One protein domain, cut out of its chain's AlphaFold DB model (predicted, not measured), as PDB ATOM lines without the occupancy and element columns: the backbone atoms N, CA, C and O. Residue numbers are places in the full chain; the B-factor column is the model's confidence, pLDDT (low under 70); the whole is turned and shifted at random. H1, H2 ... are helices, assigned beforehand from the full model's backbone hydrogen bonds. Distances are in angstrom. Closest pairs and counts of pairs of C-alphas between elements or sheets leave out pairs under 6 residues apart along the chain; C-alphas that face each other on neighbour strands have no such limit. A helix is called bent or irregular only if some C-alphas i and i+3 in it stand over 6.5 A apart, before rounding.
ATOM      1  N   PRO A 384     142.235 167.737 110.740       74.00
ATOM      2  CA  PRO A 384     143.676 167.530 110.713       74.00
ATOM      3  C   PRO A 384     144.108 166.668 111.903       74.00
ATOM      4  O   PRO A 384     143.832 166.987 113.059       74.00
ATOM      5  N   THR A 385     144.824 165.574 111.632       82.94
ATOM      6  CA  THR A 385     145.362 164.701 112.684       82.94
ATOM      7  C   THR A 385     146.477 165.416 113.445       82.94
ATOM      8  O   THR A 385     147.619 165.458 112.987       82.94
ATOM      9  N   ILE A 386     146.149 165.964 114.617       88.62
ATOM     10  CA  ILE A 386     147.128 166.593 115.506       88.62
ATOM     11  C   ILE A 386     148.002 165.513 116.163       88.62
ATOM     12  O   ILE A 386     147.512 164.609 116.843       88.62
ATOM     13  N   TYR A 387     149.315 165.629 116.007       92.25
ATOM     14  CA  TYR A 387     150.311 164.814 116.690       92.25
ATOM     15  C   TYR A 387     150.689 165.433 118.041       92.25
ATOM     16  O   TYR A 387     150.906 166.639 118.152       92.25
ATOM     17  N   TYR A 388     150.889 164.593 119.064       93.81
ATOM     18  CA  TYR A 388     151.283 165.026 120.418       93.81
ATOM     19  C   TYR A 388     152.471 165.999 120.458       93.81
ATOM     20  O   TYR A 388     152.520 166.865 121.328       93.81
ATOM     21  N   TYR A 389     153.422 165.873 119.526       95.25
ATOM     22  CA  TYR A 389     154.592 166.746 119.488       95.25
ATOM     23  C   TYR A 389     154.237 168.203 119.142       95.25
ATOM     24  O   TYR A 389     154.885 169.102 119.665       95.25
ATOM     25  N   GLN A 390     153.203 168.444 118.322       95.25
ATOM     26  CA  GLN A 390     152.758 169.790 117.927       95.25
ATOM     27  C   GLN A 390     152.150 170.528 119.123       95.25
ATOM     28  O   GLN A 390     152.501 171.672 119.390       95.25
ATOM     29  N   LEU A 391     151.286 169.850 119.891       95.56
ATOM     30  CA  LEU A 391     150.687 170.405 121.113       95.56
ATOM     31  C   LEU A 391     151.758 170.757 122.154       95.56
ATOM     32  O   LEU A 391     151.672 171.785 122.820       95.56
ATOM     33  N   ILE A 392     152.786 169.913 122.284       95.94
ATOM     34  CA  ILE A 392     153.886 170.138 123.227       95.94
ATOM     35  C   ILE A 392     154.827 171.250 122.735       95.94
ATOM     36  O   ILE A 392     155.252 172.067 123.550       95.94
ATOM     37  N   SER A 393     155.126 171.339 121.434       96.25
ATOM     38  CA  SER A 393     155.977 172.418 120.918       96.25
ATOM     39  C   SER A 393     155.274 173.776 120.927       96.25
ATOM     40  O   SER A 393     155.912 174.763 121.286       96.25
ATOM     41  N   GLN A 394     153.959 173.813 120.684       96.00
ATOM     42  CA  GLN A 394     153.114 174.995 120.889       96.00
ATOM     43  C   GLN A 394     153.037 175.396 122.370       96.00
ATOM     44  O   GLN A 394     153.120 176.578 122.696       96.00
ATOM     45  N   TYR A 395     152.947 174.432 123.293       96.56
ATOM     46  CA  TYR A 395     153.019 174.715 124.728       96.56
ATOM     47  C   TYR A 395     154.375 175.314 125.136       96.56
ATOM     48  O   TYR A 395     154.413 176.312 125.851       96.56
ATOM     49  N   PHE A 396     155.489 174.756 124.653       95.75
ATOM     50  CA  PHE A 396     156.829 175.277 124.940       95.75
ATOM     51  C   PHE A 396     157.159 176.588 124.215       95.75
ATOM     52  O   PHE A 396     157.992 177.347 124.706       95.75
ATOM     53  N   TYR A 397     156.502 176.882 123.092       95.50
ATOM     54  CA  TYR A 397     156.498 178.206 122.477       95.50
ATOM     55  C   TYR A 397     155.754 179.216 123.366       95.50
ATOM     56  O   TYR A 397     156.332 180.221 123.761       95.50
ATOM     57  N   ASN A 398     154.523 178.901 123.784       96.31
ATOM     58  CA  ASN A 398     153.712 179.778 124.637       96.31
ATOM     59  C   ASN A 398     154.297 179.983 126.051       96.31
ATOM     60  O   ASN A 398     154.053 181.017 126.673       96.31
ATOM     61  N   VAL A 399     155.034 179.003 126.590       96.19
ATOM     62  CA  VAL A 399     155.595 179.035 127.954       96.19
ATOM     63  C   VAL A 399     157.095 178.674 127.943       96.19
ATOM     64  O   VAL A 399     157.502 177.618 128.442       96.19
ATOM     65  N   PRO A 400     157.967 179.549 127.400       94.44
ATOM     66  CA  PRO A 400     159.377 179.231 127.153       94.44
ATOM     67  C   PRO A 400     160.207 179.033 128.433       94.44
ATOM     68  O   PRO A 400     161.289 178.446 128.375       94.44
ATOM     69  N   SER A 401     159.707 179.486 129.587       94.44
ATOM     70  CA  SER A 401     160.316 179.303 130.911       94.44
ATOM     71  C   SER A 401     160.219 177.868 131.443       94.44
ATOM     72  O   SER A 401     161.073 177.449 132.225       94.44
ATOM     73  N   GLU A 402     159.234 177.079 131.000       94.44
ATOM     74  CA  GLU A 402     159.110 175.667 131.389       94.44
ATOM     75  C   GLU A 402     160.206 174.810 130.741       94.44
ATOM     76  O   GLU A 402     160.731 173.893 131.373       94.44
ATOM     77  N   VAL A 403     160.647 175.153 129.523       93.06
ATOM     78  CA  VAL A 403     161.770 174.470 128.847       93.06
ATOM     79  C   VAL A 403     163.051 174.538 129.679       93.06
ATOM     80  O   VAL A 403     163.801 173.562 129.762       93.06
ATOM     81  N   ASP A 404     163.276 175.654 130.371       90.50
ATOM     82  CA  ASP A 404     164.451 175.824 131.220       90.50
ATOM     83  C   ASP A 404     164.394 174.966 132.501       90.50
ATOM     84  O   ASP A 404     165.449 174.580 133.009       90.50
ATOM     85  N   ARG A 405     163.203 174.518 132.942       94.25
ATOM     86  CA  ARG A 405     163.065 173.456 133.964       94.25
ATOM     87  C   ARG A 405     163.418 172.069 133.426       94.25
ATOM     88  O   ARG A 405     163.950 171.247 134.170       94.25
ATOM     89  N   PHE A 406     163.170 171.803 132.143       90.44
ATOM     90  CA  PHE A 406     163.582 170.552 131.495       90.44
ATOM     91  C   PHE A 406     165.080 170.513 131.163       90.44
ATOM     92  O   PHE A 406     165.630 169.422 131.017       90.44
ATOM     93  N   ARG A 407     165.775 171.657 131.096       88.19
ATOM     94  CA  ARG A 407     167.198 171.754 130.711       88.19
ATOM     95  C   ARG A 407     168.137 170.737 131.406       88.19
ATOM     96  O   ARG A 407     168.938 170.131 130.693       88.19
ATOM     97  N   PRO A 408     168.046 170.445 132.723       91.75
ATOM     98  CA  PRO A 408     168.870 169.408 133.360       91.75
ATOM     99  C   PRO A 408     168.581 167.987 132.843       91.75
ATOM    100  O   PRO A 408     169.504 167.188 132.686       91.75
ATOM    101  N   LEU A 409     167.316 167.681 132.527       90.88
ATOM    102  CA  LEU A 409     166.907 166.419 131.902       90.88
ATOM    103  C   LEU A 409     167.396 166.338 130.446       90.88
ATOM    104  O   LEU A 409     167.882 165.294 130.023       90.88
ATOM    105  N   LEU A 410     167.337 167.441 129.691       89.38
ATOM    106  CA  LEU A 410     167.890 167.501 128.330       89.38
ATOM    107  C   LEU A 410     169.399 167.192 128.327       89.38
ATOM    108  O   LEU A 410     169.874 166.428 127.491       89.38
ATOM    109  N   HIS A 411     170.151 167.726 129.296       88.56
ATOM    110  CA  HIS A 411     171.576 167.418 129.447       88.56
ATOM    111  C   HIS A 411     171.841 165.967 129.878       88.56
ATOM    112  O   HIS A 411     172.794 165.366 129.384       88.56
ATOM    113  N   SER A 412     171.018 165.371 130.750       92.75
ATOM    114  CA  SER A 412     171.201 163.967 131.158       92.75
ATOM    115  C   SER A 412     170.856 162.966 130.046       92.75
ATOM    116  O   SER A 412     171.466 161.899 129.967       92.75
ATOM    117  N   LEU A 413     169.929 163.323 129.151       90.88
ATOM    118  CA  LEU A 413     169.506 162.499 128.016       90.88
ATOM    119  C   LEU A 413     170.358 162.682 126.746       90.88
ATOM    120  O   LEU A 413     170.214 161.889 125.819       90.88
ATOM    121  N   TRP A 414     171.272 163.656 126.709       88.50
ATOM    122  CA  TRP A 414     172.058 164.050 125.524       88.50
ATOM    123  C   TRP A 414     172.837 162.908 124.839       88.50
ATOM    124  O   TRP A 414     173.099 162.963 123.642       88.50
ATOM    125  N   ASN A 415     173.185 161.852 125.581       88.75
ATOM    126  CA  ASN A 415     173.900 160.678 125.061       88.75
ATOM    127  C   ASN A 415     172.979 159.588 124.465       88.75
ATOM    128  O   ASN A 415     173.466 158.572 123.970       88.75
ATOM    129  N   ASN A 416     171.652 159.747 124.530       91.81
ATOM    130  CA  ASN A 416     170.687 158.784 124.001       91.81
ATOM    131  C   ASN A 416     170.376 159.085 122.523       91.81
ATOM    132  O   ASN A 416     169.966 160.187 122.177       91.81
ATOM    133  N   HIS A 417     170.489 158.090 121.642       88.12
ATOM    134  CA  HIS A 417     170.205 158.263 120.213       88.12
ATOM    135  C   HIS A 417     168.744 158.657 119.920       88.12
ATOM    136  O   HIS A 417     168.502 159.403 118.971       88.12
ATOM    137  N   TRP A 418     167.783 158.237 120.755       89.69
ATOM    138  CA  TRP A 418     166.377 158.656 120.648       89.69
ATOM    139  C   TRP A 418     166.121 160.076 121.153       89.69
ATOM    140  O   TRP A 418     165.162 160.710 120.712       89.69
ATOM    141  N   PHE A 419     166.960 160.592 122.060       91.31
ATOM    142  CA  PHE A 419     166.762 161.920 122.645       91.31
ATOM    143  C   PHE A 419     166.744 163.007 121.573       91.31
ATOM    144  O   PHE A 419     165.920 163.908 121.651       91.31
ATOM    145  N   PHE A 420     167.577 162.886 120.538       90.50
ATOM    146  CA  PHE A 420     167.607 163.839 119.434       90.50
ATOM    147  C   PHE A 420     166.249 163.946 118.722       90.50
ATOM    148  O   PHE A 420     165.717 165.045 118.615       90.50
ATOM    149  N   LEU A 421     165.638 162.824 118.324       91.50
ATOM    150  CA  LEU A 421     164.327 162.809 117.651       91.50
ATOM    151  C   LEU A 421     163.198 163.353 118.548       91.50
ATOM    152  O   LEU A 421     162.297 164.055 118.085       91.50
ATOM    153  N   ILE A 422     163.258 163.065 119.850       92.69
ATOM    154  CA  ILE A 422     162.340 163.649 120.837       92.69
ATOM    155  C   ILE A 422     162.577 165.165 120.928       92.69
ATOM    156  O   ILE A 422     161.634 165.945 120.892       92.69
ATOM    157  N   PHE A 423     163.830 165.612 120.975       93.81
ATOM    158  CA  PHE A 423     164.178 167.024 121.091       93.81
ATOM    159  C   PHE A 423     163.722 167.855 119.877       93.81
ATOM    160  O   PHE A 423     163.093 168.895 120.067       93.81
ATOM    161  N   SER A 424     163.954 167.402 118.638       94.75
ATOM    162  CA  SER A 424     163.470 168.128 117.448       94.75
ATOM    163  C   SER A 424     161.950 168.120 117.312       94.75
ATOM    164  O   SER A 424     161.382 169.112 116.856       94.75
ATOM    165  N   SER A 425     161.273 167.048 117.728       95.12
ATOM    166  CA  SER A 425     159.808 166.998 117.698       95.12
ATOM    167  C   SER A 425     159.160 167.870 118.785       95.12
ATOM    168  O   SER A 425     158.171 168.534 118.496       95.12
ATOM    169  N   LEU A 426     159.721 167.950 119.998       95.75
ATOM    170  CA  LEU A 426     159.115 168.715 121.098       95.75
ATOM    171  C   LEU A 426     159.528 170.196 121.161       95.75
ATOM    172  O   LEU A 426     158.744 171.001 121.650       95.75
ATOM    173  N   PHE A 427     160.719 170.587 120.689       95.81
ATOM    174  CA  PHE A 427     161.249 171.951 120.893       95.81
ATOM    175  C   PHE A 427     161.436 172.775 119.604       95.81
ATOM    176  O   PHE A 427     162.046 173.841 119.658       95.81
ATOM    177  N   ASN A 428     160.906 172.325 118.457       95.81
ATOM    178  CA  ASN A 428     161.038 173.016 117.159       95.81
ATOM    179  C   ASN A 428     160.609 174.494 117.182       95.81
ATOM    180  O   ASN A 428     161.414 175.350 116.828       95.81
ATOM    181  N   GLN A 429     159.385 174.808 117.613       96.38
ATOM    182  CA  GLN A 429     158.914 176.197 117.688       96.38
ATOM    183  C   GLN A 429     159.758 177.017 118.676       96.38
ATOM    184  O   GLN A 429     160.325 178.035 118.301       96.38
ATOM    185  N   TRP A 430     159.954 176.526 119.905       95.62
ATOM    186  CA  TRP A 430     160.760 177.215 120.924       95.62
ATOM    187  C   TRP A 430     162.185 177.565 120.461       95.62
ATOM    188  O   TRP A 430     162.646 178.684 120.698       95.62
ATOM    189  N   ILE A 431     162.890 176.641 119.792       95.31
ATOM    190  CA  ILE A 431     164.280 176.882 119.378       95.31
ATOM    191  C   ILE A 431     164.389 177.804 118.158       95.31
ATOM    192  O   ILE A 431     165.318 178.608 118.105       95.31
ATOM    193  N   LEU A 432     163.445 177.718 117.213       94.31
ATOM    194  CA  LEU A 432     163.415 178.553 116.005       94.31
ATOM    195  C   LEU A 432     162.884 179.974 116.255       94.31
ATOM    196  O   LEU A 432     163.088 180.841 115.409       94.31
ATOM    197  N   GLU A 433     162.205 180.207 117.380       92.06
ATOM    198  CA  GLU A 433     161.599 181.501 117.729       92.06
ATOM    199  C   GLU A 433     162.399 182.259 118.799       92.06
ATOM    200  O   GLU A 433     162.704 183.431 118.613       92.06
ATOM    201  N   TYR A 434     162.784 181.608 119.905       86.12
ATOM    202  CA  TYR A 434     163.350 182.306 121.074       86.12
ATOM    203  C   TYR A 434     164.845 182.077 121.310       86.12
ATOM    204  O   TYR A 434     165.445 182.755 122.147       86.12
ATOM    205  N   ARG A 435     165.446 181.054 120.689       82.56
ATOM    206  CA  ARG A 435     166.751 180.512 121.120       82.56
ATOM    207  C   ARG A 435     167.680 180.095 119.970       82.56
ATOM    208  O   ARG A 435     168.533 179.232 120.170       82.56
ATOM    209  N   LEU A 436     167.602 180.747 118.808       86.31
ATOM    210  CA  LEU A 436     168.579 180.560 117.717       86.31
ATOM    211  C   LEU A 436     170.025 180.893 118.151       86.31
ATOM    212  O   LEU A 436     170.981 180.271 117.690       86.31
ATOM    213  N   SER A 437     170.179 181.773 119.142       83.81
ATOM    214  CA  SER A 437     171.437 182.061 119.843       83.81
ATOM    215  C   SER A 437     172.032 180.878 120.631       83.81
ATOM    216  O   SER A 437     173.237 180.856 120.896       83.81
ATOM    217  N   LEU A 438     171.240 179.857 120.989       88.12
ATOM    218  CA  LEU A 438     171.706 178.648 121.682       88.12
ATOM    219  C   LEU A 438     172.302 177.636 120.694       88.12
ATOM    220  O   LEU A 438     171.798 176.537 120.470       88.12
ATOM    221  N   ILE A 439     173.427 178.020 120.099       87.69
ATOM    222  CA  ILE A 439     174.058 177.318 118.979       87.69
ATOM    223  C   ILE A 439     174.418 175.836 119.246       87.69
ATOM    224  O   ILE A 439     174.265 175.034 118.322       87.69
ATOM    225  N   PRO A 440     174.829 175.385 120.450       89.44
ATOM    226  CA  PRO A 440     174.986 173.952 120.728       89.44
ATOM    227  C   PRO A 440     173.672 173.162 120.580       89.44
ATOM    228  O   PRO A 440     173.675 172.044 120.065       89.44
ATOM    229  N   GLN A 441     172.550 173.759 120.984       90.75
ATOM    230  CA  GLN A 441     171.206 173.207 120.853       90.75
ATOM    231  C   GLN A 441     170.727 173.264 119.396       90.75
ATOM    232  O   GLN A 441     170.174 172.278 118.917       90.75
ATOM    233  N   VAL A 442     171.009 174.345 118.657       94.19
ATOM    234  CA  VAL A 442     170.710 174.456 117.212       94.19
ATOM    235  C   VAL A 442     171.480 173.400 116.406       94.19
ATOM    236  O   VAL A 442     170.895 172.690 115.593       94.19
ATOM    237  N   ASN A 443     172.765 173.196 116.704       92.75
ATOM    238  CA  ASN A 443     173.600 172.157 116.089       92.75
ATOM    239  C   ASN A 443     173.127 170.722 116.381       92.75
ATOM    240  O   ASN A 443     173.469 169.801 115.629       92.75
ATOM    241  N   VAL A 444     172.373 170.515 117.465       92.12
ATOM    242  CA  VAL A 444     171.651 169.265 117.734       92.12
ATOM    243  C   VAL A 444     170.322 169.233 116.989       92.12
ATOM    244  O   VAL A 444     170.036 168.225 116.349       92.12
ATOM    245  N   PHE A 445     169.548 170.321 117.003       95.50
ATOM    246  CA  PHE A 445     168.269 170.431 116.302       95.50
ATOM    247  C   PHE A 445     168.406 170.144 114.803       95.50
ATOM    248  O   PHE A 445     167.653 169.334 114.283       95.50
ATOM    249  N   ILE A 446     169.419 170.697 114.131       95.75
ATOM    250  CA  ILE A 446     169.750 170.417 112.722       95.75
ATOM    251  C   ILE A 446     169.865 168.904 112.469       95.75
ATOM    252  O   ILE A 446     169.150 168.345 111.639       95.75
ATOM    253  N   LYS A 447     170.701 168.194 113.237       93.31
ATOM    254  CA  LYS A 447     170.916 166.742 113.057       93.31
ATOM    255  C   LYS A 447     169.696 165.915 113.439       93.31
ATOM    256  O   LYS A 447     169.382 164.927 112.782       93.31
ATOM    257  N   ALA A 448     169.022 166.323 114.505       94.69
ATOM    258  CA  ALA A 448     167.804 165.707 114.988       94.69
ATOM    259  C   ALA A 448     166.681 165.799 113.949       94.69
ATOM    260  O   ALA A 448     166.041 164.796 113.662       94.69
ATOM    261  N   THR A 449     166.480 166.973 113.352       96.50
ATOM    262  CA  THR A 449     165.482 167.253 112.313       96.50
ATOM    263  C   THR A 449     165.833 166.563 110.992       96.50
ATOM    264  O   THR A 449     164.960 165.943 110.395       96.50
ATOM    265  N   ASN A 450     167.111 166.527 110.595       96.44
ATOM    266  CA  ASN A 450     167.574 165.702 109.472       96.44
ATOM    267  C   ASN A 450     167.192 164.220 109.680       96.44
ATOM    268  O   ASN A 450     166.510 163.621 108.850       96.44
ATOM    269  N   ARG A 451     167.536 163.633 110.838       95.50
ATOM    270  CA  ARG A 451     167.175 162.241 111.181       95.50
ATOM    271  C   ARG A 451     165.657 162.018 111.309       95.50
ATOM    272  O   ARG A 451     165.188 160.915 111.039       95.50
ATOM    273  N   LEU A 452     164.897 163.046 111.687       95.94
ATOM    274  CA  LEU A 452     163.434 163.024 111.782       95.94
ATOM    275  C   LEU A 452     162.783 162.919 110.392       95.94
ATOM    276  O   LEU A 452     161.892 162.096 110.191       95.94
ATOM    277  N   PHE A 453     163.279 163.690 109.421       97.44
ATOM    278  CA  PHE A 453     162.819 163.645 108.030       97.44
ATOM    279  C   PHE A 453     163.294 162.375 107.306       97.44
ATOM    280  O   PHE A 453     162.524 161.776 106.558       97.44
ATOM    281  N   TRP A 454     164.502 161.878 107.609       96.81
ATOM    282  CA  TRP A 454     164.946 160.541 107.187       96.81
ATOM    283  C   TRP A 454     164.015 159.434 107.674       96.81
ATOM    284  O   TRP A 454     163.665 158.555 106.893       96.81
ATOM    285  N   HIS A 455     163.592 159.476 108.942       95.25
ATOM    286  CA  HIS A 455     162.638 158.505 109.478       95.25
ATOM    287  C   HIS A 455     161.294 158.573 108.741       95.25
ATOM    288  O   HIS A 455     160.720 157.533 108.432       95.25
ATOM    289  N   ASP A 456     160.775 159.772 108.474       96.25
ATOM    290  CA  ASP A 456     159.537 159.946 107.706       96.25
ATOM    291  C   ASP A 456     159.678 159.349 106.292       96.25
ATOM    292  O   ASP A 456     158.853 158.536 105.882       96.25
ATOM    293  N   MET A 457     160.769 159.661 105.586       96.56
ATOM    294  CA  MET A 457     161.006 159.223 104.206       96.56
ATOM    295  C   MET A 457     161.298 157.717 104.066       96.56
ATOM    296  O   MET A 457     160.769 157.080 103.154       96.56
ATOM    297  N   ASP A 458     162.079 157.116 104.973       95.50
ATOM    298  CA  ASP A 458     162.322 155.660 104.995       95.50
ATOM    299  C   ASP A 458     161.027 154.862 105.270       95.50
ATOM    300  O   ASP A 458     160.905 153.725 104.821       95.50
ATOM    301  N   ASN A 459     160.054 155.446 105.985       95.06
ATOM    302  CA  ASN A 459     158.750 154.828 106.270       95.06
ATOM    303  C   ASN A 459     157.631 155.255 105.294       95.06
ATOM    304  O   ASN A 459     156.496 154.806 105.452       95.06
ATOM    305  N   ASN A 460     157.924 156.123 104.319       94.69
ATOM    306  CA  ASN A 460     156.946 156.779 103.440       94.69
ATOM    307  C   ASN A 460     155.785 157.466 104.208       94.69
ATOM    308  O   ASN A 460     154.618 157.386 103.823       94.69
ATOM    309  N   THR A 461     156.093 158.120 105.337       94.50
ATOM    310  CA  THR A 461     155.149 158.940 106.116       94.50
ATOM    311  C   THR A 461     155.490 160.431 106.056       94.50
ATOM    312  O   THR A 461     156.638 160.804 105.840       94.50
ATOM    313  N   GLN A 462     154.497 161.305 106.254       95.25
ATOM    314  CA  GLN A 462     154.685 162.764 106.355       95.25
ATOM    315  C   GLN A 462     154.311 163.289 107.758       95.25
ATOM    316  O   GLN A 462     153.677 164.335 107.893       95.25
ATOM    317  N   ARG A 463     154.654 162.547 108.821       94.50
ATOM    318  CA  ARG A 463     154.276 162.868 110.213       94.50
ATOM    319  C   ARG A 463     154.898 164.160 110.720       94.50
ATOM    320  O   ARG A 463     154.327 164.776 111.606       94.50
ATOM    321  N   PHE A 464     156.053 164.545 110.184       96.44
ATOM    322  CA  PHE A 464     156.827 165.707 110.619       96.44
ATOM    323  C   PHE A 464     156.797 166.853 109.600       96.44
ATOM    324  O   PHE A 464     157.598 167.787 109.693       96.44
ATOM    325  N   LYS A 465     155.841 166.815 108.657       95.75
ATOM    326  CA  LYS A 465     155.650 167.832 107.612       95.75
ATOM    327  C   LYS A 465     155.581 169.247 108.172       95.75
ATOM    328  O   LYS A 465     156.204 170.140 107.616       95.75
ATOM    329  N   ASP A 466     154.916 169.448 109.303       95.19
ATOM    330  CA  ASP A 466     154.781 170.782 109.903       95.19
ATOM    331  C   ASP A 466     156.101 171.312 110.473       95.19
ATOM    332  O   ASP A 466     156.326 172.519 110.485       95.19
ATOM    333  N   VAL A 467     157.010 170.424 110.896       96.69
ATOM    334  CA  VAL A 467     158.369 170.808 111.314       96.69
ATOM    335  C   VAL A 467     159.187 171.236 110.094       96.69
ATOM    336  O   VAL A 467     159.925 172.218 110.162       96.69
ATOM    337  N   TYR A 468     159.018 170.542 108.963       97.81
ATOM    338  CA  TYR A 468     159.603 170.933 107.680       97.81
ATOM    339  C   TYR A 468     159.022 172.265 107.172       97.81
ATOM    340  O   TYR A 468     159.789 173.160 106.827       97.81
ATOM    341  N   LEU A 469     157.697 172.450 107.189       96.69
ATOM    342  CA  LEU A 469     157.032 173.677 106.737       96.69
ATOM    343  C   LEU A 469     157.382 174.882 107.620       96.69
ATOM    344  O   LEU A 469     157.654 175.957 107.088       96.69
ATOM    345  N   LEU A 470     157.447 174.707 108.945       96.62
ATOM    346  CA  LEU A 470     157.918 175.740 109.871       96.62
ATOM    347  C   LEU A 470     159.362 176.150 109.560       96.62
ATOM    348  O   LEU A 470     159.657 177.341 109.484       96.62
ATOM    349  N   LEU A 471     160.258 175.182 109.345       97.38
ATOM    350  CA  LEU A 471     161.655 175.467 109.026       97.38
ATOM    351  C   LEU A 471     161.810 176.115 107.636       97.38
ATOM    352  O   LEU A 471     162.546 177.092 107.508       97.38
ATOM    353  N   LYS A 472     161.072 175.639 106.622       97.69
ATOM    354  CA  LYS A 472     161.004 176.238 105.278       97.69
ATOM    355  C   LYS A 472     160.521 177.686 105.357       97.69
ATOM    356  O   LYS A 472     161.130 178.556 104.744       97.69
ATOM    357  N   LYS A 473     159.475 177.959 106.146       96.88
ATOM    358  CA  LYS A 473     158.982 179.317 106.403       96.88
ATOM    359  C   LYS A 473     160.055 180.179 107.072       96.88
ATOM    360  O   LYS A 473     160.388 181.232 106.552       96.88
ATOM    361  N   LYS A 474     160.660 179.725 108.176       96.12
ATOM    362  CA  LYS A 474     161.682 180.502 108.903       96.12
ATOM    363  C   LYS A 474     162.905 180.855 108.053       96.12
ATOM    364  O   LYS A 474     163.451 181.946 108.217       96.12
ATOM    365  N   LEU A 475     163.290 179.954 107.151       95.94
ATOM    366  CA  LEU A 475     164.320 180.150 106.133       95.94
ATOM    367  C   LEU A 475     163.910 181.187 105.068       95.94
ATOM    368  O   LEU A 475     164.719 182.043 104.737       95.94
ATOM    369  N   LEU A 476     162.676 181.124 104.552       95.62
ATOM    370  CA  LEU A 476     162.153 182.029 103.509       95.62
ATOM    371  C   LEU A 476     161.744 183.421 104.014       95.62
ATOM    372  O   LEU A 476     161.694 184.354 103.221       95.62
ATOM    373  N   ASP A 477     161.418 183.551 105.299       94.50
ATOM    374  CA  ASP A 477     161.059 184.819 105.947       94.50
ATOM    375  C   ASP A 477     162.309 185.603 106.418       94.50
ATOM    376  O   ASP A 477     162.182 186.602 107.134       94.50
ATOM    377  N   GLY A 478     163.525 185.086 106.195       93.31
ATOM    378  CA  GLY A 478     164.805 185.616 106.701       93.31
ATOM    379  C   GLY A 478     164.967 185.675 108.223       93.31
ATOM    380  O   GLY A 478     166.038 185.972 108.755       93.31
ATOM    381  N   SER A 479     163.906 185.363 108.965       94.00
ATOM    382  CA  SER A 479     163.879 185.327 110.430       94.00
ATOM    383  C   SER A 479     164.909 184.355 111.021       94.00
ATOM    384  O   SER A 479     165.487 184.650 112.064       94.00
ATOM    385  N   LEU A 480     165.205 183.251 110.324       94.12
ATOM    386  CA  LEU A 480     166.256 182.305 110.698       94.12
ATOM    387  C   LEU A 480     167.644 182.962 110.725       94.12
ATOM    388  O   LEU A 480     168.401 182.755 111.668       94.12
ATOM    389  N   TRP A 481     167.978 183.756 109.706       93.31
ATOM    390  CA  TRP A 481     169.248 184.480 109.652       93.31
ATOM    391  C   TRP A 481     169.296 185.594 110.702       93.31
ATOM    392  O   TRP A 481     170.247 185.682 111.482       93.31
ATOM    393  N   ARG A 482     168.227 186.397 110.779       92.94
ATOM    394  CA  ARG A 482     168.116 187.512 111.727       92.94
ATOM    395  C   ARG A 482     168.268 187.047 113.183       92.94
ATOM    396  O   ARG A 482     169.095 187.604 113.895       92.94
ATOM    397  N   GLY A 483     167.590 185.973 113.594       92.38
ATOM    398  CA  GLY A 483     167.698 185.423 114.955       92.38
ATOM    399  C   GLY A 483     169.009 184.680 115.268       92.38
ATOM    400  O   GLY A 483     169.363 184.525 116.438       92.38
ATOM    401  N   LEU A 484     169.774 184.236 114.260       92.69
ATOM    402  CA  LEU A 484     171.152 183.761 114.468       92.69
ATOM    403  C   LEU A 484     172.106 184.934 114.759       92.69
ATOM    404  O   LEU A 484     173.003 184.816 115.600       92.69
ATOM    405  N   ASN A 485     171.898 186.069 114.091       90.88
ATOM    406  CA  ASN A 485     172.753 187.247 114.222       90.88
ATOM    407  C   ASN A 485     172.366 188.190 115.366       90.88
ATOM    408  O   ASN A 485     173.239 188.895 115.851       90.88
ATOM    409  N   GLU A 486     171.126 188.168 115.855       90.00
ATOM    410  CA  GLU A 486     170.658 188.994 116.984       90.00
ATOM    411  C   GLU A 486     171.569 188.902 118.227       90.00
ATOM    412  O   GLU A 486     171.802 189.892 118.917       90.00
ATOM    413  N   ALA A 487     172.147 187.724 118.487       81.56
ATOM    414  CA  ALA A 487     173.084 187.483 119.589       81.56
ATOM    415  C   ALA A 487     174.574 187.524 119.177       81.56
ATOM    416  O   ALA A 487     175.426 186.965 119.870       81.56
ATOM    417  N   THR A 488     174.895 188.123 118.029       87.88
ATOM    418  CA  THR A 488     176.241 188.185 117.442       87.88
ATOM    419  C   THR A 488     176.600 189.640 117.136       87.88
ATOM    420  O   THR A 488     175.875 190.305 116.402       87.88
ATOM    421  N   ASN A 489     177.724 190.155 117.649       86.25
ATOM    422  CA  ASN A 489     178.150 191.505 117.264       86.25
ATOM    423  C   ASN A 489     178.516 191.515 115.766       86.25
ATOM    424  O   ASN A 489     179.235 190.616 115.325       86.25
ATOM    425  N   PRO A 490     178.138 192.545 114.985       85.12
ATOM    426  CA  PRO A 490     178.457 192.613 113.551       85.12
ATOM    427  C   PRO A 490     179.969 192.688 113.260       85.12
ATOM    428  O   PRO A 490     180.402 192.417 112.142       85.12
ATOM    429  N   ASN A 491     180.774 193.022 114.274       88.81
ATOM    430  CA  ASN A 491     182.235 193.057 114.209       88.81
ATOM    431  C   ASN A 491     182.887 191.671 114.407       88.81
ATOM    432  O   ASN A 491     184.059 191.501 114.077       88.81
ATOM    433  N   ASP A 492     182.157 190.677 114.928       90.31
ATOM    434  CA  ASP A 492     182.691 189.348 115.238       90.31
ATOM    435  C   ASP A 492     182.614 188.410 114.016       90.31
ATOM    436  O   ASP A 492     181.858 187.435 113.980       90.31
ATOM    437  N   GLU A 493     183.441 188.680 113.003       88.38
ATOM    438  CA  GLU A 493     183.566 187.882 111.770       88.38
ATOM    439  C   GLU A 493     183.563 186.341 111.958       88.38
ATOM    440  O   GLU A 493     182.793 185.671 111.260       88.38
ATOM    441  N   PRO A 494     184.316 185.723 112.900       89.69
ATOM    442  CA  PRO A 494     184.271 184.266 113.092       89.69
ATOM    443  C   PRO A 494     182.913 183.747 113.597       89.69
ATOM    444  O   PRO A 494     182.563 182.589 113.353       89.69
ATOM    445  N   LEU A 495     182.123 184.582 114.280       88.50
ATOM    446  CA  LEU A 495     180.760 184.236 114.682       88.50
ATOM    447  C   LEU A 495     179.811 184.326 113.478       88.50
ATOM    448  O   LEU A 495     179.010 183.414 113.282       88.50
ATOM    449  N   MET A 496     179.971 185.338 112.617       87.31
ATOM    450  CA  MET A 496     179.232 185.461 111.352       87.31
ATOM    451  C   MET A 496     179.506 184.278 110.409       87.31
ATOM    452  O   MET A 496     178.566 183.672 109.898       87.31
ATOM    453  N   LEU A 497     180.769 183.868 110.231       89.25
ATOM    454  CA  LEU A 497     181.159 182.679 109.450       89.25
ATOM    455  C   LEU A 497     180.481 181.394 109.956       89.25
ATOM    456  O   LEU A 497     179.968 180.589 109.175       89.25
ATOM    457  N   ARG A 498     180.419 181.218 111.279       91.88
ATOM    458  CA  ARG A 498     179.708 180.105 111.922       91.88
ATOM    459  C   ARG A 498     178.193 180.187 111.695       91.88
ATOM    460  O   ARG A 498     177.579 179.162 111.412       91.88
ATOM    461  N   ASN A 499     177.593 181.373 111.787       92.06
ATOM    462  CA  ASN A 499     176.159 181.564 111.553       92.06
ATOM    463  C   ASN A 499     175.794 181.285 110.078       92.06
ATOM    464  O   ASN A 499     174.790 180.626 109.817       92.06
ATOM    465  N   ARG A 500     176.660 181.665 109.121       91.00
ATOM    466  CA  ARG A 500     176.541 181.315 107.687       91.00
ATOM    467  C   ARG A 500     176.518 179.806 107.480       91.00
ATOM    468  O   ARG A 500     175.639 179.304 106.789       91.00
ATOM    469  N   ARG A 501     177.417 179.065 108.138       92.00
ATOM    470  CA  ARG A 501     177.400 177.594 108.107       92.00
ATOM    471  C   ARG A 501     176.091 177.015 108.654       92.00
ATOM    472  O   ARG A 501     175.522 176.142 108.017       92.00
ATOM    473  N   ILE A 502     175.595 177.519 109.785       94.06
ATOM    474  CA  ILE A 502     174.336 177.053 110.399       94.06
ATOM    475  C   ILE A 502     173.137 177.298 109.465       94.06
ATOM    476  O   ILE A 502     172.291 176.418 109.310       94.06
ATOM    477  N   TRP A 503     173.081 178.455 108.797       94.56
ATOM    478  CA  TRP A 503     172.066 178.746 107.778       94.56
ATOM    479  C   TRP A 503     172.189 177.805 106.565       94.56
ATOM    480  O   TRP A 503     171.184 177.258 106.117       94.56
ATOM    481  N   ILE A 504     173.412 177.534 106.087       93.12
ATOM    482  CA  ILE A 504     173.672 176.582 104.988       93.12
ATOM    483  C   ILE A 504     173.258 175.154 105.378       93.12
ATOM    484  O   ILE A 504     172.650 174.462 104.565       93.12
ATOM    485  N   ASP A 505     173.516 174.719 106.614       95.06
ATOM    486  CA  ASP A 505     173.093 173.409 107.124       95.06
ATOM    487  C   ASP A 505     171.549 173.294 107.166       95.06
ATOM    488  O   ASP A 505     170.987 172.250 106.820       95.06
ATOM    489  N   PHE A 506     170.836 174.373 107.518       96.19
ATOM    490  CA  PHE A 506     169.369 174.433 107.451       96.19
ATOM    491  C   PHE A 506     168.829 174.454 106.011       96.19
ATOM    492  O   PHE A 506     167.892 173.712 105.705       96.19
ATOM    493  N   TYR A 507     169.428 175.248 105.117       96.44
ATOM    494  CA  TYR A 507     169.106 175.246 103.685       96.44
ATOM    495  C   TYR A 507     169.324 173.857 103.071       96.44
ATOM    496  O   TYR A 507     168.475 173.356 102.331       96.44
ATOM    497  N   HIS A 508     170.417 173.181 103.433       95.50
ATOM    498  CA  HIS A 508     170.702 171.827 102.977       95.50
ATOM    499  C   HIS A 508     169.607 170.840 103.410       95.50
ATOM    500  O   HIS A 508     169.129 170.078 102.577       95.50
ATOM    501  N   ILE A 509     169.132 170.898 104.660       96.94
ATOM    502  CA  ILE A 509     168.007 170.062 105.114       96.94
ATOM    503  C   ILE A 509     166.726 170.357 104.319       96.94
ATOM    504  O   ILE A 509     166.068 169.422 103.866       96.94
ATOM    505  N   ILE A 510     166.366 171.630 104.121       97.69
ATOM    506  CA  ILE A 510     165.141 171.978 103.383       97.69
ATOM    507  C   ILE A 510     165.218 171.528 101.922       97.69
ATOM    508  O   ILE A 510     164.280 170.898 101.441       97.69
ATOM    509  N   THR A 511     166.332 171.766 101.229       96.31
ATOM    510  CA  THR A 511     166.508 171.332  99.830       96.31
ATOM    511  C   THR A 511     166.488 169.814  99.680       96.31
ATOM    512  O   THR A 511     165.792 169.294  98.810       96.31
ATOM    513  N   VAL A 512     167.170 169.083 100.565       96.44
ATOM    514  CA  VAL A 512     167.230 167.611 100.556       96.44
ATOM    515  C   VAL A 512     165.846 166.960 100.659       96.44
ATOM    516  O   VAL A 512     165.581 165.979  99.960       96.44
ATOM    517  N   PHE A 513     164.943 167.507 101.478       98.12
ATOM    518  CA  PHE A 513     163.593 166.961 101.680       98.12
ATOM    519  C   PHE A 513     162.484 167.680 100.890       98.12
ATOM    520  O   PHE A 513     161.315 167.306 101.011       98.12
ATOM    521  N   TYR A 514     162.833 168.652 100.039       98.12
ATOM    522  CA  TYR A 514     161.878 169.469  99.281       98.12
ATOM    523  C   TYR A 514     160.938 168.608  98.423       98.12
ATOM    524  O   TYR A 514     159.728 168.584  98.641       98.12
ATOM    525  N   PHE A 515     161.494 167.794  97.518       97.88
ATOM    526  CA  PHE A 515     160.715 166.890  96.660       97.88
ATOM    527  C   PHE A 515     159.955 165.788  97.427       97.88
ATOM    528  O   PHE A 515     159.133 165.094  96.824       97.88
ATOM    529  N   TYR A 516     160.189 165.605  98.730       97.94
ATOM    530  CA  TYR A 516     159.436 164.658  99.550       97.94
ATOM    531  C   TYR A 516     158.169 165.279 100.153       97.94
ATOM    532  O   TYR A 516     157.077 164.736  99.966       97.94
ATOM    533  N   TYR A 517     158.302 166.408 100.860       97.88
ATOM    534  CA  TYR A 517     157.185 167.033 101.577       97.88
ATOM    535  C   TYR A 517     156.283 167.891 100.684       97.88
ATOM    536  O   TYR A 517     155.070 167.937 100.923       97.88
ATOM    537  N   GLU A 518     156.831 168.519  99.643       96.62
ATOM    538  CA  GLU A 518     156.021 169.171  98.616       96.62
ATOM    539  C   GLU A 518     155.356 168.103  97.727       96.62
ATOM    540  O   GLU A 518     155.997 167.156  97.253       96.62
ATOM    541  N   LEU A 519     154.038 168.211  97.548       90.06
ATOM    542  CA  LEU A 519     153.249 167.227  96.797       90.06
ATOM    543  C   LEU A 519     153.215 167.574  95.308       90.06
ATOM    544  O   LEU A 519     153.562 166.735  94.479       90.06
ATOM    545  N   GLU A 520     152.867 168.822  95.015       93.12
ATOM    546  CA  GLU A 520     152.759 169.411  93.685       93.12
ATOM    547  C   GLU A 520     153.936 170.381  93.526       93.12
ATOM    548  O   GLU A 520     154.001 171.407  94.202       93.12
ATOM    549  N   VAL A 521     154.926 169.994  92.715       96.56
ATOM    550  CA  VAL A 521     156.151 170.774  92.488       96.56
ATOM    551  C   VAL A 521     156.226 171.142  91.016       96.56
ATOM    552  O   VAL A 521     156.760 170.394  90.199       96.56
ATOM    553  N   ASP A 522     155.690 172.314  90.702       96.62
ATOM    554  CA  ASP A 522     155.819 172.937  89.390       96.62
ATOM    555  C   ASP A 522     157.115 173.744  89.294       96.62
ATOM    556  O   ASP A 522     157.604 174.270  90.298       96.62
ATOM    557  N   GLN A 523     157.610 173.936  88.068       96.31
ATOM    558  CA  GLN A 523     158.772 174.778  87.763       96.31
ATOM    559  C   GLN A 523     158.677 176.154  88.450       96.31
ATOM    560  O   GLN A 523     159.566 176.540  89.200       96.31
ATOM    561  N   GLN A 524     157.530 176.831  88.312       96.38
ATOM    562  CA  GLN A 524     157.271 178.135  88.935       96.38
ATOM    563  C   GLN A 524     157.350 178.102  90.471       96.38
ATOM    564  O   GLN A 524     157.813 179.062  91.080       96.38
ATOM    565  N   SER A 525     156.922 177.007  91.112       96.31
ATOM    566  CA  SER A 525     156.976 176.856  92.575       96.31
ATOM    567  C   SER A 525     158.405 176.637  93.089       96.31
ATOM    568  O   SER A 525     158.764 177.114  94.171       96.31
ATOM    569  N   LEU A 526     159.225 175.957  92.284       96.94
ATOM    570  CA  LEU A 526     160.628 175.686  92.561       96.94
ATOM    571  C   LEU A 526     161.476 176.946  92.337       96.94
ATOM    572  O   LEU A 526     162.256 177.308  93.214       96.94
ATOM    573  N   ASP A 527     161.247 177.661  91.235       96.12
ATOM    574  CA  ASP A 527     161.931 178.914  90.904       96.12
ATOM    575  C   ASP A 527     161.535 180.048  91.865       96.12
ATOM    576  O   ASP A 527     162.383 180.807  92.328       96.12
ATOM    577  N   ALA A 528     160.262 180.138  92.270       96.38
ATOM    578  CA  ALA A 528     159.839 181.077  93.313       96.38
ATOM    579  C   ALA A 528     160.453 180.756  94.689       96.38
ATOM    580  O   ALA A 528     160.642 181.664  95.501       96.38
ATOM    581  N   PHE A 529     160.777 179.487  94.963       97.31
ATOM    582  CA  PHE A 529     161.516 179.093  96.162       97.31
ATOM    583  C   PHE A 529     163.001 179.466  96.056       97.31
ATOM    584  O   PHE A 529     163.514 180.133  96.956       97.31
ATOM    585  N   THR A 530     163.690 179.084  94.977       96.00
ATOM    586  CA  THR A 530     165.125 179.367  94.825       96.00
ATOM    587  C   THR A 530     165.409 180.855  94.692       96.00
ATOM    588  O   THR A 530     166.346 181.319  95.330       96.00
ATOM    589  N   ASN A 531     164.579 181.629  93.987       95.69
ATOM    590  CA  ASN A 531     164.746 183.082  93.877       95.69
ATOM    591  C   ASN A 531     164.597 183.790  95.233       95.69
ATOM    592  O   ASN A 531     165.412 184.650  95.557       95.69
ATOM    593  N   ARG A 532     163.626 183.394  96.073       95.94
ATOM    594  CA  ARG A 532     163.499 183.927  97.446       95.94
ATOM    595  C   ARG A 532     164.726 183.608  98.295       95.94
ATOM    596  O   ARG A 532     165.258 184.496  98.949       95.94
ATOM    597  N   VAL A 533     165.200 182.361  98.254       95.12
ATOM    598  CA  VAL A 533     166.419 181.972  98.981       95.12
ATOM    599  C   VAL A 533     167.673 182.618  98.378       95.12
ATOM    600  O   VAL A 533     168.645 182.831  99.094       95.12
ATOM    601  N   HIS A 534     167.673 182.970  97.089       93.88
ATOM    602  CA  HIS A 534     168.784 183.675  96.457       93.88
ATOM    603  C   HIS A 534     168.878 185.133  96.906       93.88
ATOM    604  O   HIS A 534     169.977 185.561  97.230       93.88
ATOM    605  N   ILE A 535     167.754 185.851  97.004       92.44
ATOM    606  CA  ILE A 535     167.701 187.202  97.591       92.44
ATOM    607  C   ILE A 535     168.251 187.159  99.026       92.44
ATOM    608  O   ILE A 535     169.268 187.779  99.318       92.44
ATOM    609  N   GLU A 536     167.684 186.291  99.869       90.94
ATOM    610  CA  GLU A 536     168.151 186.051 101.243       90.94
ATOM    611  C   GLU A 536     169.642 185.661 101.326       90.94
ATOM    612  O   GLU A 536     170.332 186.029 102.271       90.94
ATOM    613  N   TYR A 537     170.177 184.923 100.348       90.31
ATOM    614  CA  TYR A 537     171.604 184.594 100.295       90.31
ATOM    615  C   TYR A 537     172.462 185.809  99.913       90.31
ATOM    616  O   TYR A 537     173.510 186.034 100.519       90.31
ATOM    617  N   GLN A 538     172.045 186.594  98.919       89.25
ATOM    618  CA  GLN A 538     172.802 187.757  98.456       89.25
ATOM    619  C   GLN A 538     172.867 188.829  99.551       89.25
ATOM    620  O   GLN A 538     173.965 189.148 100.018       89.25
ATOM    621  N   ASP A 539     171.699 189.277 100.021       87.50
ATOM    622  CA  ASP A 539     171.514 190.367 100.989       87.50
ATOM    623  C   ASP A 539     172.312 190.149 102.285       87.50
ATOM    624  O   ASP A 539     172.817 191.090 102.892       87.50
ATOM    625  N   TYR A 540     172.440 188.892 102.721       80.81
ATOM    626  CA  TYR A 540     172.949 188.553 104.049       80.81
ATOM    627  C   TYR A 540     174.299 187.812 104.064       80.81
ATOM    628  O   TYR A 540     175.024 187.834 105.073       80.81
ATOM    629  N   ILE A 541     174.671 187.137 102.972       78.44
ATOM    630  CA  ILE A 541     175.868 186.280 102.915       78.44
ATOM    631  C   ILE A 541     176.937 186.841 101.959       78.44
ATOM    632  O   ILE A 541     178.129 186.697 102.253       78.44
ATOM    633  N   ASN A 542     176.567 187.570 100.903       76.00
ATOM    634  CA  ASN A 542     177.521 188.008  99.872       76.00
ATOM    635  C   ASN A 542     178.016 189.460  99.967       76.00
ATOM    636  O   ASN A 542     179.004 189.785  99.313       76.00
ATOM    637  N   GLU A 543     177.423 190.264 100.852       69.56
ATOM    638  CA  GLU A 543     177.617 191.706 101.147       69.56
ATOM    639  C   GLU A 543     179.066 192.284 101.212       69.56
ATOM    640  O   GLU A 543     179.246 193.468 101.487       69.56
ATOM    641  N   LYS A 544     180.132 191.485 101.032       66.12
ATOM    642  CA  LYS A 544     181.546 191.902 101.169       66.12
ATOM    643  C   LYS A 544     182.533 191.359 100.117       66.12
ATOM    644  O   LYS A 544     183.735 191.560 100.296       66.12
TER     645      LYS A 544
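This is residues 384 to 544 of the 1057 residues of an uncharacterized protein of Polysphondylium pallidum (strain ATCC 26659 / Pp 5 / PN500) (UniProt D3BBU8). Eight helices are stacked in rough tiers from one end of the domain to the other: H1 and H2 at one end, then the kinked H3 beside H4, then H5 crossing towards the hairpin of H6 and H7, and H8 at the far end. H5 and H4 lie nearest the middle, and H2 and H8 farthest from it. The printed part has 161 residues with eight named helices, H1 to H8 in order, and no named strand; the class is all helix. It is compact, with a radius of gyration of the C-alphas of 16.1 A, and spans 42 by 42 by 27 A.

H1, residues 388 to 398, begins at C-alpha 388 (151.283, 165.026, 120.418). H2 is residues 400 to 413, and H3, residues 417 to 434, is 25.0 A long with a kink of 66 degrees near residue 427. H4, residues 439 to 458, is 28.3 A long. H5 is residues 465 to 476 and H6 residues 479 to 485. H7, residues 493 to 517, is the longest at 35.1 A, with a kink of 26 degrees near residue 511. H8, residues 523 to 542, is 25.9 A long and ends at C-alpha 542 (177.521, 188.008, 99.872). Four helices are irregular: C-alphas 405 and 408 in H2 are 7.1 A apart, 426 and 429 in H3 8.2 A, 512 and 515 in H7 7.6 A, and H8 only just, with 539 and 542 at 6.55 A.

H3 is the hub, touching H1, H2, H4 and H5. The closest C-alphas of H1 and H3 are those of Tyr 397 and Trp 430, 4.6 A apart. H2 and H3, a helical hairpin, only just touch, with 3 pairs of C-alphas within 8 A, the closest being Leu 413 and Phe 419 at 6.1 A. H3 and H4 touch at a steep tilt of 61 degrees, with C-alphas 420 and 448 4.8 A apart. H4 and H7 touch at a shallow tilt of 14 degrees, the same way, closest at C-alphas 450 and 509, 6.2 A. H5 touches H7 with C-alphas 472 and 510 closest, 6.2 A. H6 and H7 form a helical hairpin, closest at C-alphas 484 and 499, 6.2 A. H8 touches H5 with residues 529 to 536 alone, closest at C-alphas 476 and 533, 6.2 A. H1 and H8 are apart. Every O i to N i+4 pair is within hydrogen-bond range in H1, H5 and H6, against 6 of 10 in H2, 10 of 14 in H3, 15 of 16 in H4, 19 of 21 in H7 and 15 of 16 in H8.

The C-alphas farthest apart, those of Pro 408 and Gln 523, are 47.0 A apart. The printed part has no cut and no long link. Residues 489 to 494 stand free, and so do 519 to 525, of which 523 to 525 belong to H8. The mean pLDDT of the printed part is 92.7; residues 543 to 544 are under 70.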